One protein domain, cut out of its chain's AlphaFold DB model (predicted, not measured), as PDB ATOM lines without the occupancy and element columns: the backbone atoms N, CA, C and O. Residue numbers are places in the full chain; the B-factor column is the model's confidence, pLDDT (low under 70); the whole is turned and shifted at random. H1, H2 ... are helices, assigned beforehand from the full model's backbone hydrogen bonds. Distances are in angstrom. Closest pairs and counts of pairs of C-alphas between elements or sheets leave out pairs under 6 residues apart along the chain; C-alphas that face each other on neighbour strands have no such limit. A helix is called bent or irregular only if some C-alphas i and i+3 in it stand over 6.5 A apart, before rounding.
ATOM      1  N   VAL A  25     146.271 133.163 147.890       96.75
ATOM      2  CA  VAL A  25     146.156 134.536 148.399       96.75
ATOM      3  C   VAL A  25     146.423 135.518 147.260       96.75
ATOM      4  O   VAL A  25     145.552 136.323 146.966       96.75
ATOM      5  N   HIS A  26     147.536 135.365 146.537       96.56
ATOM      6  CA  HIS A  26     147.862 136.174 145.355       96.56
ATOM      7  C   HIS A  26     146.751 136.157 144.306       96.56
ATOM      8  O   HIS A  26     146.364 137.205 143.812       96.56
ATOM      9  N   LEU A  27     146.202 134.979 143.987       96.50
ATOM     10  CA  LEU A  27     145.095 134.862 143.040       96.50
ATOM     11  C   LEU A  27     143.874 135.672 143.494       96.50
ATOM     12  O   LEU A  27     143.384 136.500 142.739       96.50
ATOM     13  N   TYR A  28     143.357 135.419 144.698       96.88
ATOM     14  CA  TYR A  28     142.103 136.029 145.143       96.88
ATOM     15  C   TYR A  28     142.248 137.521 145.435       96.88
ATOM     16  O   TYR A  28     141.411 138.300 144.986       96.88
ATOM     17  N   PHE A  29     143.315 137.921 146.133       97.44
ATOM     18  CA  PHE A  29     143.593 139.333 146.376       97.44
ATOM     19  C   PHE A  29     143.907 140.055 145.072       97.44
ATOM     20  O   PHE A  29     143.370 141.133 144.858       97.44
ATOM     21  N   GLY A  30     144.702 139.448 144.186       95.81
ATOM     22  CA  GLY A  30     145.007 139.995 142.866       95.81
ATOM     23  C   GLY A  30     143.731 140.312 142.108       95.81
ATOM     24  O   GLY A  30     143.530 141.454 141.725       95.81
ATOM     25  N   LEU A  31     142.826 139.336 141.987       97.06
ATOM     26  CA  LEU A  31     141.535 139.503 141.317       97.06
ATOM     27  C   LEU A  31     140.633 140.571 141.940       97.06
ATOM     28  O   LEU A  31     140.045 141.361 141.208       97.06
ATOM     29  N   PHE A  32     140.502 140.578 143.268       97.75
ATOM     30  CA  PHE A  32     139.662 141.551 143.967       97.75
ATOM     31  C   PHE A  32     140.212 142.973 143.819       97.75
ATOM     32  O   PHE A  32     139.457 143.917 143.597       97.75
ATOM     33  N   LEU A  33     141.534 143.118 143.922       96.94
ATOM     34  CA  LEU A  33     142.212 144.405 143.907       96.94
ATOM     35  C   LEU A  33     142.548 144.909 142.498       96.94
ATOM     36  O   LEU A  33     142.879 146.081 142.405       96.94
ATOM     37  N   VAL A  34     142.433 144.115 141.418       96.06
ATOM     38  CA  VAL A  34     142.713 144.568 140.031       96.06
ATOM     39  C   VAL A  34     142.143 145.960 139.717       96.06
ATOM     40  O   VAL A  34     142.935 146.815 139.321       96.06
ATOM     41  N   PRO A  35     140.829 146.233 139.874       94.38
ATOM     42  CA  PRO A  35     140.291 147.550 139.530       94.38
ATOM     43  C   PRO A  35     140.887 148.666 140.404       94.38
ATOM     44  O   PRO A  35     141.169 149.754 139.907       94.38
ATOM     45  N   TRP A  36     141.171 148.367 141.673       95.44
ATOM     46  CA  TRP A  36     141.764 149.298 142.629       95.44
ATOM     47  C   TRP A  36     143.219 149.622 142.302       95.44
ATOM     48  O   TRP A  36     143.568 150.789 142.192       95.44
ATOM     49  N   VAL A  37     144.077 148.612 142.121       93.88
ATOM     50  CA  VAL A  37     145.496 148.829 141.792       93.88
ATOM     51  C   VAL A  37     145.667 149.400 140.390       93.88
ATOM     52  O   VAL A  37     146.614 150.141 140.165       93.88
ATOM     53  N   GLY A  38     144.747 149.105 139.465       91.75
ATOM     54  CA  GLY A  38     144.691 149.766 138.164       91.75
ATOM     55  C   GLY A  38     144.444 151.264 138.323       91.75
ATOM     56  O   GLY A  38     145.248 152.064 137.857       91.75
ATOM     57  N   LEU A  39     143.389 151.646 139.049       91.62
ATOM     58  CA  LEU A  39     143.070 153.049 139.312       91.62
ATOM     59  C   LEU A  39     144.181 153.761 140.103       91.62
ATOM     60  O   LEU A  39     144.687 154.791 139.666       91.62
ATOM     61  N   TYR A  40     144.597 153.212 141.247       90.81
ATOM     62  CA  TYR A  40     145.617 153.817 142.111       90.81
ATOM     63  C   TYR A  40     147.008 153.825 141.478       90.81
ATOM     64  O   TYR A  40     147.731 154.802 141.614       90.81
ATOM     65  N   GLY A  41     147.393 152.762 140.772       89.69
ATOM     66  CA  GLY A  41     148.684 152.699 140.093       89.69
ATOM     67  C   GLY A  41     148.781 153.715 138.957       89.69
ATOM     68  O   GLY A  41     149.780 154.420 138.855       89.69
ATOM     69  N   VAL A  42     147.723 153.845 138.146       87.50
ATOM     70  CA  VAL A  42     147.671 154.848 137.071       87.50
ATOM     71  C   VAL A  42     147.628 156.262 137.645       87.50
ATOM     72  O   VAL A  42     148.391 157.113 137.206       87.50
ATOM     73  N   THR A  43     146.795 156.522 138.654       88.75
ATOM     74  CA  THR A  43     146.733 157.856 139.277       88.75
ATOM     75  C   THR A  43     148.036 158.230 139.977       88.75
ATOM     76  O   THR A  43     148.450 159.374 139.859       88.75
ATOM     77  N   ALA A  44     148.733 157.295 140.631       87.81
ATOM     78  CA  ALA A  44     150.051 157.552 141.218       87.81
ATOM     79  C   ALA A  44     151.083 157.970 140.158       87.81
ATOM     80  O   ALA A  44     151.812 158.937 140.374       87.81
ATOM     81  N   LEU A  45     151.095 157.302 138.996       87.88
ATOM     82  CA  LEU A  45     151.923 157.718 137.862       87.88
ATOM     83  C   LEU A  45     151.543 159.134 137.400       87.88
ATOM     84  O   LEU A  45     152.416 159.979 137.251       87.88
ATOM     85  N   LEU A  46     150.253 159.439 137.246       88.38
ATOM     86  CA  LEU A  46     149.808 160.779 136.839       88.38
ATOM     87  C   LEU A  46     150.117 161.868 137.884       88.38
ATOM     88  O   LEU A  46     150.428 162.995 137.518       88.38
ATOM     89  N   PHE A  47     150.086 161.554 139.182       85.06
ATOM     90  CA  PHE A  47     150.462 162.502 140.238       85.06
ATOM     91  C   PHE A  47     151.961 162.807 140.259       85.06
ATOM     92  O   PHE A  47     152.355 163.925 140.604       85.06
ATOM     93  N   ASN A  48     152.795 161.828 139.906       86.31
ATOM     94  CA  ASN A  48     154.235 162.026 139.769       86.31
ATOM     95  C   ASN A  48     154.598 162.736 138.463       86.31
ATOM     96  O   ASN A  48     155.556 163.509 138.446       86.31
ATOM     97  N   HIS A  49     153.806 162.522 137.413       87.50
ATOM     98  CA  HIS A  49     153.973 163.122 136.093       87.50
ATOM     99  C   HIS A  49     152.806 164.069 135.781       87.50
ATOM    100  O   HIS A  49     151.959 163.737 134.953       87.50
ATOM    101  N   PRO A  50     152.741 165.258 136.413       81.31
ATOM    102  CA  PRO A  50     151.621 166.190 136.241       81.31
ATOM    103  C   PRO A  50     151.463 166.706 134.803       81.31
ATOM    104  O   PRO A  50     150.408 167.237 134.452       81.31
ATOM    105  N   ASP A  51     152.500 166.552 133.981       81.44
ATOM    106  CA  ASP A  51     152.497 166.919 132.565       81.44
ATOM    107  C   ASP A  51     151.921 165.801 131.676       81.44
ATOM    108  O   ASP A  51     151.628 166.017 130.501       81.44
ATOM    109  N   VAL A 242     158.812 155.481 143.888       91.19
ATOM    110  CA  VAL A 242     157.346 155.513 143.995       91.19
ATOM    111  C   VAL A 242     156.696 155.028 142.693       91.19
ATOM    112  O   VAL A 242     155.802 154.181 142.752       91.19
ATOM    113  N   ASP A 243     157.188 155.459 141.526       93.00
ATOM    114  CA  ASP A 243     156.711 154.972 140.221       93.00
ATOM    115  C   ASP A 243     156.923 153.465 140.053       93.00
ATOM    116  O   ASP A 243     156.019 152.741 139.622       93.00
ATOM    117  N   LEU A 244     158.100 152.963 140.441       94.31
ATOM    118  CA  LEU A 244     158.409 151.535 140.400       94.31
ATOM    119  C   LEU A 244     157.449 150.727 141.285       94.31
ATOM    120  O   LEU A 244     156.991 149.654 140.881       94.31
ATOM    121  N   MET A 245     157.112 151.241 142.470       92.56
ATOM    122  CA  MET A 245     156.132 150.620 143.362       92.56
ATOM    123  C   MET A 245     154.725 150.619 142.742       92.56
ATOM    124  O   MET A 245     154.047 149.589 142.769       92.56
ATOM    125  N   GLY A 246     154.302 151.733 142.134       90.56
ATOM    126  CA  GLY A 246     153.041 151.828 141.389       90.56
ATOM    127  C   GLY A 246     152.954 150.787 140.269       90.56
ATOM    128  O   GLY A 246     152.002 150.004 140.210       90.56
ATOM    129  N   MET A 247     153.999 150.695 139.445       93.38
ATOM    130  CA  MET A 247     154.124 149.696 138.379       93.38
ATOM    131  C   MET A 247     154.072 148.262 138.925       93.38
ATOM    132  O   MET A 247     153.367 147.409 138.381       93.38
ATOM    133  N   ALA A 248     154.770 147.982 140.031       93.50
ATOM    134  CA  ALA A 248     154.760 146.666 140.666       93.50
ATOM    135  C   ALA A 248     153.358 146.263 141.154       93.50
ATOM    136  O   ALA A 248     152.964 145.110 140.970       93.50
ATOM    137  N   MET A 249     152.579 147.195 141.718       92.44
ATOM    138  CA  MET A 249     151.190 146.944 142.136       92.44
ATOM    139  C   MET A 249     150.278 146.619 140.947       92.44
ATOM    140  O   MET A 249     149.479 145.679 141.020       92.44
ATOM    141  N   VAL A 250     150.438 147.334 139.829       93.25
ATOM    142  CA  VAL A 250     149.706 147.062 138.583       93.25
ATOM    143  C   VAL A 250     150.057 145.669 138.053       93.25
ATOM    144  O   VAL A 250     149.164 144.844 137.848       93.25
ATOM    145  N   ILE A 251     151.351 145.354 137.912       94.88
ATOM    146  CA  ILE A 251     151.828 144.029 137.475       94.88
ATOM    147  C   ILE A 251     151.307 142.929 138.406       94.88
ATOM    148  O   ILE A 251     150.862 141.875 137.943       94.88
ATOM    149  N   TRP A 252     151.318 143.154 139.717       95.12
ATOM    150  CA  TRP A 252     150.792 142.209 140.697       95.12
ATOM    151  C   TRP A 252     149.301 141.904 140.450       95.12
ATOM    152  O   TRP A 252     148.927 140.729 140.383       95.12
ATOM    153  N   GLY A 253     148.475 142.922 140.180       94.88
ATOM    154  CA  GLY A 253     147.075 142.738 139.774       94.88
ATOM    155  C   GLY A 253     146.936 141.944 138.467       94.88
ATOM    156  O   GLY A 253     146.210 140.946 138.408       94.88
ATOM    157  N   PHE A 254     147.706 142.313 137.437       96.25
ATOM    158  CA  PHE A 254     147.715 141.617 136.143       96.25
ATOM    159  C   PHE A 254     148.129 140.146 136.259       96.25
ATOM    160  O   PHE A 254     147.505 139.274 135.656       96.25
ATOM    161  N   THR A 255     149.145 139.823 137.061       96.69
ATOM    162  CA  THR A 255     149.564 138.425 137.265       96.69
ATOM    163  C   THR A 255     148.487 137.599 137.971       96.69
ATOM    164  O   THR A 255     148.308 136.422 137.644       96.69
ATOM    165  N   GLY A 256     147.710 138.201 138.881       95.94
ATOM    166  CA  GLY A 256     146.515 137.580 139.459       95.94
ATOM    167  C   GLY A 256     145.471 137.231 138.392       95.94
ATOM    168  O   GLY A 256     144.966 136.103 138.361       95.94
ATOM    169  N   LEU A 257     145.222 138.154 137.458       96.31
ATOM    170  CA  LEU A 257     144.317 137.951 136.324       96.31
ATOM    171  C   LEU A 257     144.805 136.840 135.378       96.31
ATOM    172  O   LEU A 257     144.028 135.960 134.995       96.31
ATOM    173  N   LEU A 258     146.103 136.814 135.057       96.81
ATOM    174  CA  LEU A 258     146.711 135.760 134.235       96.81
ATOM    175  C   LEU A 258     146.577 134.379 134.892       96.81
ATOM    176  O   LEU A 258     146.208 133.401 134.236       96.81
ATOM    177  N   MET A 259     146.818 134.282 136.202       96.31
ATOM    178  CA  MET A 259     146.649 133.028 136.940       96.31
ATOM    179  C   MET A 259     145.193 132.553 136.955       96.31
ATOM    180  O   MET A 259     144.932 131.357 136.792       96.31
ATOM    181  N   TRP A 260     144.240 133.469 137.136       97.12
ATOM    182  CA  TRP A 260     142.811 133.167 137.064       97.12
ATOM    183  C   TRP A 260     142.412 132.609 135.703       97.12
ATOM    184  O   TRP A 260     141.728 131.582 135.626       97.12
ATOM    185  N   TRP A 261     142.908 133.230 134.633       96.44
ATOM    186  CA  TRP A 261     142.654 132.790 133.267       96.44
ATOM    187  C   TRP A 261     143.146 131.358 133.018       96.44
ATOM    188  O   TRP A 261     142.425 130.535 132.431       96.44
ATOM    189  N   GLN A 262     144.349 131.036 133.504       96.62
ATOM    190  CA  GLN A 262     144.976 129.720 133.351       96.62
ATOM    191  C   GLN A 262     144.257 128.619 134.151       96.62
ATOM    192  O   GLN A 262     144.126 127.488 133.676       96.62
ATOM    193  N   ILE A 263     143.749 128.917 135.353       93.50
ATOM    194  CA  ILE A 263     143.131 127.911 136.230       93.50
ATOM    195  C   ILE A 263     141.630 127.796 135.931       93.50
ATOM    196  O   ILE A 263     140.781 128.325 136.650       93.50
ATOM    197  N   LYS A 264     141.288 127.019 134.893       94.62
ATOM    198  CA  LYS A 264     139.903 126.815 134.407       94.62
ATOM    199  C   LYS A 264     138.881 126.526 135.518       94.62
ATOM    200  O   LYS A 264     137.785 127.079 135.497       94.62
ATOM    201  N   ARG A 265     139.249 125.708 136.516       95.31
ATOM    202  CA  ARG A 265     138.376 125.329 137.646       95.31
ATOM    203  C   ARG A 265     137.939 126.522 138.505       95.31
ATOM    204  O   ARG A 265     136.860 126.482 139.083       95.31
ATOM    205  N   LEU A 266     138.762 127.563 138.602       93.50
ATOM    206  CA  LEU A 266     138.501 128.727 139.451       93.50
ATOM    207  C   LEU A 266     137.868 129.895 138.688       93.50
ATOM    208  O   LEU A 266     137.626 130.935 139.294       93.50
ATOM    209  N   ARG A 267     137.545 129.737 137.395       94.81
ATOM    210  CA  ARG A 267     137.034 130.835 136.560       94.81
ATOM    211  C   ARG A 267     135.761 131.469 137.111       94.81
ATOM    212  O   ARG A 267     135.718 132.683 137.259       94.81
ATOM    213  N   ARG A 268     134.768 130.654 137.490       96.31
ATOM    214  CA  ARG A 268     133.492 131.145 138.047       96.31
ATOM    215  C   ARG A 268     133.691 131.917 139.351       96.31
ATOM    216  O   ARG A 268     133.228 133.042 139.465       96.31
ATOM    217  N   ILE A 269     134.426 131.332 140.300       96.56
ATOM    218  CA  ILE A 269     134.691 131.966 141.600       96.56
ATOM    219  C   ILE A 269     135.482 133.259 141.400       96.56
ATOM    220  O   ILE A 269     135.122 134.284 141.958       96.56
ATOM    221  N   GLY A 270     136.530 133.231 140.577       95.44
ATOM    222  CA  GLY A 270     137.314 134.430 140.312       95.44
ATOM    223  C   GLY A 270     136.513 135.527 139.611       95.44
ATOM    224  O   GLY A 270     136.681 136.685 139.960       95.44
ATOM    225  N   GLY A 271     135.576 135.182 138.718       96.69
ATOM    226  CA  GLY A 271     134.656 136.155 138.123       96.69
ATOM    227  C   GLY A 271     133.787 136.854 139.171       96.69
ATOM    228  O   GLY A 271     133.686 138.074 139.158       96.69
ATOM    229  N   ILE A 272     133.241 136.099 140.133       97.88
ATOM    230  CA  ILE A 272     132.492 136.667 141.269       97.88
ATOM    231  C   ILE A 272     133.386 137.605 142.093       97.88
ATOM    232  O   ILE A 272     132.958 138.692 142.464       97.88
ATOM    233  N   VAL A 273     134.640 137.214 142.345       97.81
ATOM    234  CA  VAL A 273     135.596 138.032 143.106       97.81
ATOM    235  C   VAL A 273     135.926 139.341 142.378       97.81
ATOM    236  O   VAL A 273     135.873 140.395 143.006       97.81
ATOM    237  N   ILE A 274     136.187 139.307 141.067       97.50
ATOM    238  CA  ILE A 274     136.409 140.523 140.261       97.50
ATOM    239  C   ILE A 274     135.175 141.429 140.319       97.50
ATOM    240  O   ILE A 274     135.302 142.613 140.621       97.50
ATOM    241  N   LEU A 275     133.979 140.875 140.080       97.94
ATOM    242  CA  LEU A 275     132.724 141.635 140.125       97.94
ATOM    243  C   LEU A 275     132.496 142.273 141.498       97.94
ATOM    244  O   LEU A 275     132.078 143.423 141.567       97.94
ATOM    245  N   SER A 276     132.823 141.568 142.586       98.19
ATOM    246  CA  SER A 276     132.744 142.135 143.936       98.19
ATOM    247  C   SER A 276     133.738 143.281 144.153       98.19
ATOM    248  O   SER A 276     133.385 144.272 144.784       98.19
ATOM    249  N   GLY A 277     134.946 143.190 143.584       97.00
ATOM    250  CA  GLY A 277     135.945 144.258 143.632       97.00
ATOM    251  C   GLY A 277     135.498 145.508 142.873       97.00
ATOM    252  O   GLY A 277     135.574 146.610 143.413       97.00
ATOM    253  N   VAL A 278     134.965 145.332 141.658       97.56
ATOM    254  CA  VAL A 278     134.389 146.423 140.849       97.56
ATOM    255  C   VAL A 278     133.173 147.037 141.545       97.56
ATOM    256  O   VAL A 278     133.077 148.257 141.633       97.56
ATOM    257  N   GLY A 279     132.273 146.209 142.081       98.06
ATOM    258  CA  GLY A 279     131.098 146.669 142.821       98.06
ATOM    259  C   GLY A 279     131.472 147.487 144.055       98.06
ATOM    260  O   GLY A 279     130.931 148.570 144.254       98.06
ATOM    261  N   ALA A 280     132.449 147.028 144.843       97.75
ATOM    262  CA  ALA A 280     132.953 147.777 145.994       97.75
ATOM    263  C   ALA A 280     133.555 149.133 145.585       97.75
ATOM    264  O   ALA A 280     133.293 150.140 146.243       97.75
ATOM    265  N   MET A 281     134.312 149.176 144.482       96.62
ATOM    266  CA  MET A 281     134.880 150.416 143.945       96.62
ATOM    267  C   MET A 281     133.786 151.392 143.499       96.62
ATOM    268  O   MET A 281     133.840 152.567 143.848       96.62
ATOM    269  N   ALA A 282     132.770 150.907 142.781       96.69
ATOM    270  CA  ALA A 282     131.651 151.723 142.320       96.69
ATOM    271  C   ALA A 282     130.821 152.281 143.487       96.69
ATOM    272  O   ALA A 282     130.496 153.464 143.491       96.69
ATOM    273  N   VAL A 283     130.527 151.458 144.498       97.94
ATOM    274  CA  VAL A 283     129.799 151.892 145.702       97.94
ATOM    275  C   VAL A 283     130.575 152.971 146.451       97.94
ATOM    276  O   VAL A 283     129.987 153.984 146.828       97.94
ATOM    277  N   LEU A 284     131.885 152.793 146.647       96.06
ATOM    278  CA  LEU A 284     132.712 153.806 147.302       96.06
ATOM    279  C   LEU A 284     132.762 155.099 146.480       96.06
ATOM    280  O   LEU A 284     132.543 156.173 147.032       96.06
ATOM    281  N   GLY A 285     133.007 154.994 145.171       93.69
ATOM    282  CA  GLY A 285     133.055 156.144 144.266       93.69
ATOM    283  C   GLY A 285     131.746 156.932 144.259       93.69
ATOM    284  O   GLY A 285     131.765 158.148 144.420       93.69
ATOM    285  N   TRP A 286     130.609 156.238 144.176       96.81
ATOM    286  CA  TRP A 286     129.283 156.850 144.285       96.81
ATOM    287  C   TRP A 286     129.063 157.522 145.643       96.81
ATOM    288  O   TRP A 286     128.564 158.641 145.708       96.81
ATOM    289  N   SER A 287     129.459 156.862 146.732       96.62
ATOM    290  CA  SER A 287     129.306 157.414 148.085       96.62
ATOM    291  C   SER A 287     130.108 158.703 148.261       96.62
ATOM    292  O   SER A 287     129.619 159.652 148.866       96.62
ATOM    293  N   LEU A 288     131.322 158.753 147.707       95.38
ATOM    294  CA  LEU A 288     132.160 159.951 147.703       95.38
ATOM    295  C   LEU A 288     131.560 161.059 146.831       95.38
ATOM    296  O   LEU A 288     131.503 162.200 147.276       95.38
ATOM    297  N   TYR A 289     131.085 160.723 145.628       94.69
ATOM    298  CA  TYR A 289     130.405 161.662 144.730       94.69
ATOM    299  C   TYR A 289     129.201 162.318 145.421       94.69
ATOM    300  O   TYR A 289     129.131 163.542 145.512       94.69
ATOM    301  N   ALA A 290     128.318 161.505 146.006       95.44
ATOM    302  CA  ALA A 290     127.135 161.981 146.717       95.44
ATOM    303  C   ALA A 290     127.488 162.825 147.955       95.44
ATOM    304  O   ALA A 290     126.831 163.827 148.224       95.44
ATOM    305  N   ALA A 291     128.534 162.454 148.702       95.38
ATOM    306  CA  ALA A 291     128.982 163.214 149.871       95.38
ATOM    307  C   ALA A 291     129.576 164.587 149.512       95.38
ATOM    308  O   ALA A 291     129.535 165.497 150.337       95.38
ATOM    309  N   MET A 292     130.126 164.739 148.304       92.69
ATOM    310  CA  MET A 292     130.680 166.004 147.809       92.69
ATOM    311  C   MET A 292     129.621 166.947 147.215       92.69
ATOM    312  O   MET A 292     129.943 168.099 146.939       92.69
ATOM    313  N   GLY A 293     128.368 166.500 147.068       86.31
ATOM    314  CA  GLY A 293     127.260 167.342 146.609       86.31
ATOM    315  C   GLY A 293     127.275 167.667 145.111       86.31
ATOM    316  O   GLY A 293     126.730 168.698 144.723       86.31
TER     317      GLY A 293
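Overview. This is residues 25 to 51 and 242 to 293 of the 294 residues of an uncharacterized protein of Deltaproteobacteria bacterium (UniProt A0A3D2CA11). Two long helices, H2 and H3, meet near their ends as a V, and the bent helix H1 fills part of the space between them. Its arm H1b runs beside H2 in the opposite direction, while its short arm H1a crosses H2 and packs on H3 as well; the last residues of H3 and the tail after it, 283 to 293, stick out free. The printed part has 79 residues with three named helices, in the order H1, H2, H3, and no named strand; its class is all helix. It is only just loose, close to compact, with a radius of gyration of the C-alphas of 14.3 A, and only just flat, spanning 42 by 32 by 18 A.

Arrangement. H1, residues 25 to 48, was assigned as one helix by its hydrogen bonds but is bent: C-alphas 32 and 35 are 7.5 A apart. Its arms H1a, residues 25 to 32, and H1b, residues 35 to 48, are about perpendicular at 81 degrees. H1a touches H2, residues 242 to 262, about perpendicular at 84 degrees; the closest C-alphas, of Gly 30 and Gly 256, are 4.4 A apart. H1a also touches H3, residues 264 to 291, through residues 270 to 278 of H3 alone, at a steep tilt of 50 degrees, the same way; the closest C-alphas are those of Phe 32 and Gly 277, 4.6 A apart. H1b touches H2 at a shallow tilt of 23 degrees, opposite ways, with the C-alphas of Gly 41 and Gly 246 closest at 4.6 A. H1b touches H3 with its residues 35 to 36 alone, at a steep tilt of 55 degrees, the same way; the C-alphas of Pro 35 and Val 278 are closest at 6.2 A. The packing is mostly crossed: of these four pairs, one is at a shallow tilt. H2 and H3 touch only at the corner by their link, with the C-alphas of Trp 260 and Arg 267 closest at 6.3 A, at a steep tilt of 42 degrees, opposite ways. Every O i to N i+4 pair is within hydrogen-bond range in H1a, H1b and H2, and 22 of 24 are in H3.

Along the chain. H1a begins at C-alpha 25, (146.156, 134.536, 148.399), and is 10.5 A long; H1b is 20.1 A long. H2 measures 30.5 A and ends at C-alpha 262, (144.976, 129.720, 133.351). H3 measures 41.0 A and ends at C-alpha 291, (128.982, 163.214, 149.871). H3 has a kink of 26 degrees near residue 271 and is irregular, with C-alphas 265 and 268 at 7.6 A.

Size, cuts and confidence. The two C-alphas farthest apart, of Arg 265 and Gly 293, are 44.4 A apart. Residues 52 to 241 are not printed, and C-alphas 51 and 242 are 16.9 A apart across this cut, which lies in the link from H1 to H2. The link from H2 to H3 is tight, with one residue. The mean pLDDT of the printed part is 94.1, and no printed residue is under 70.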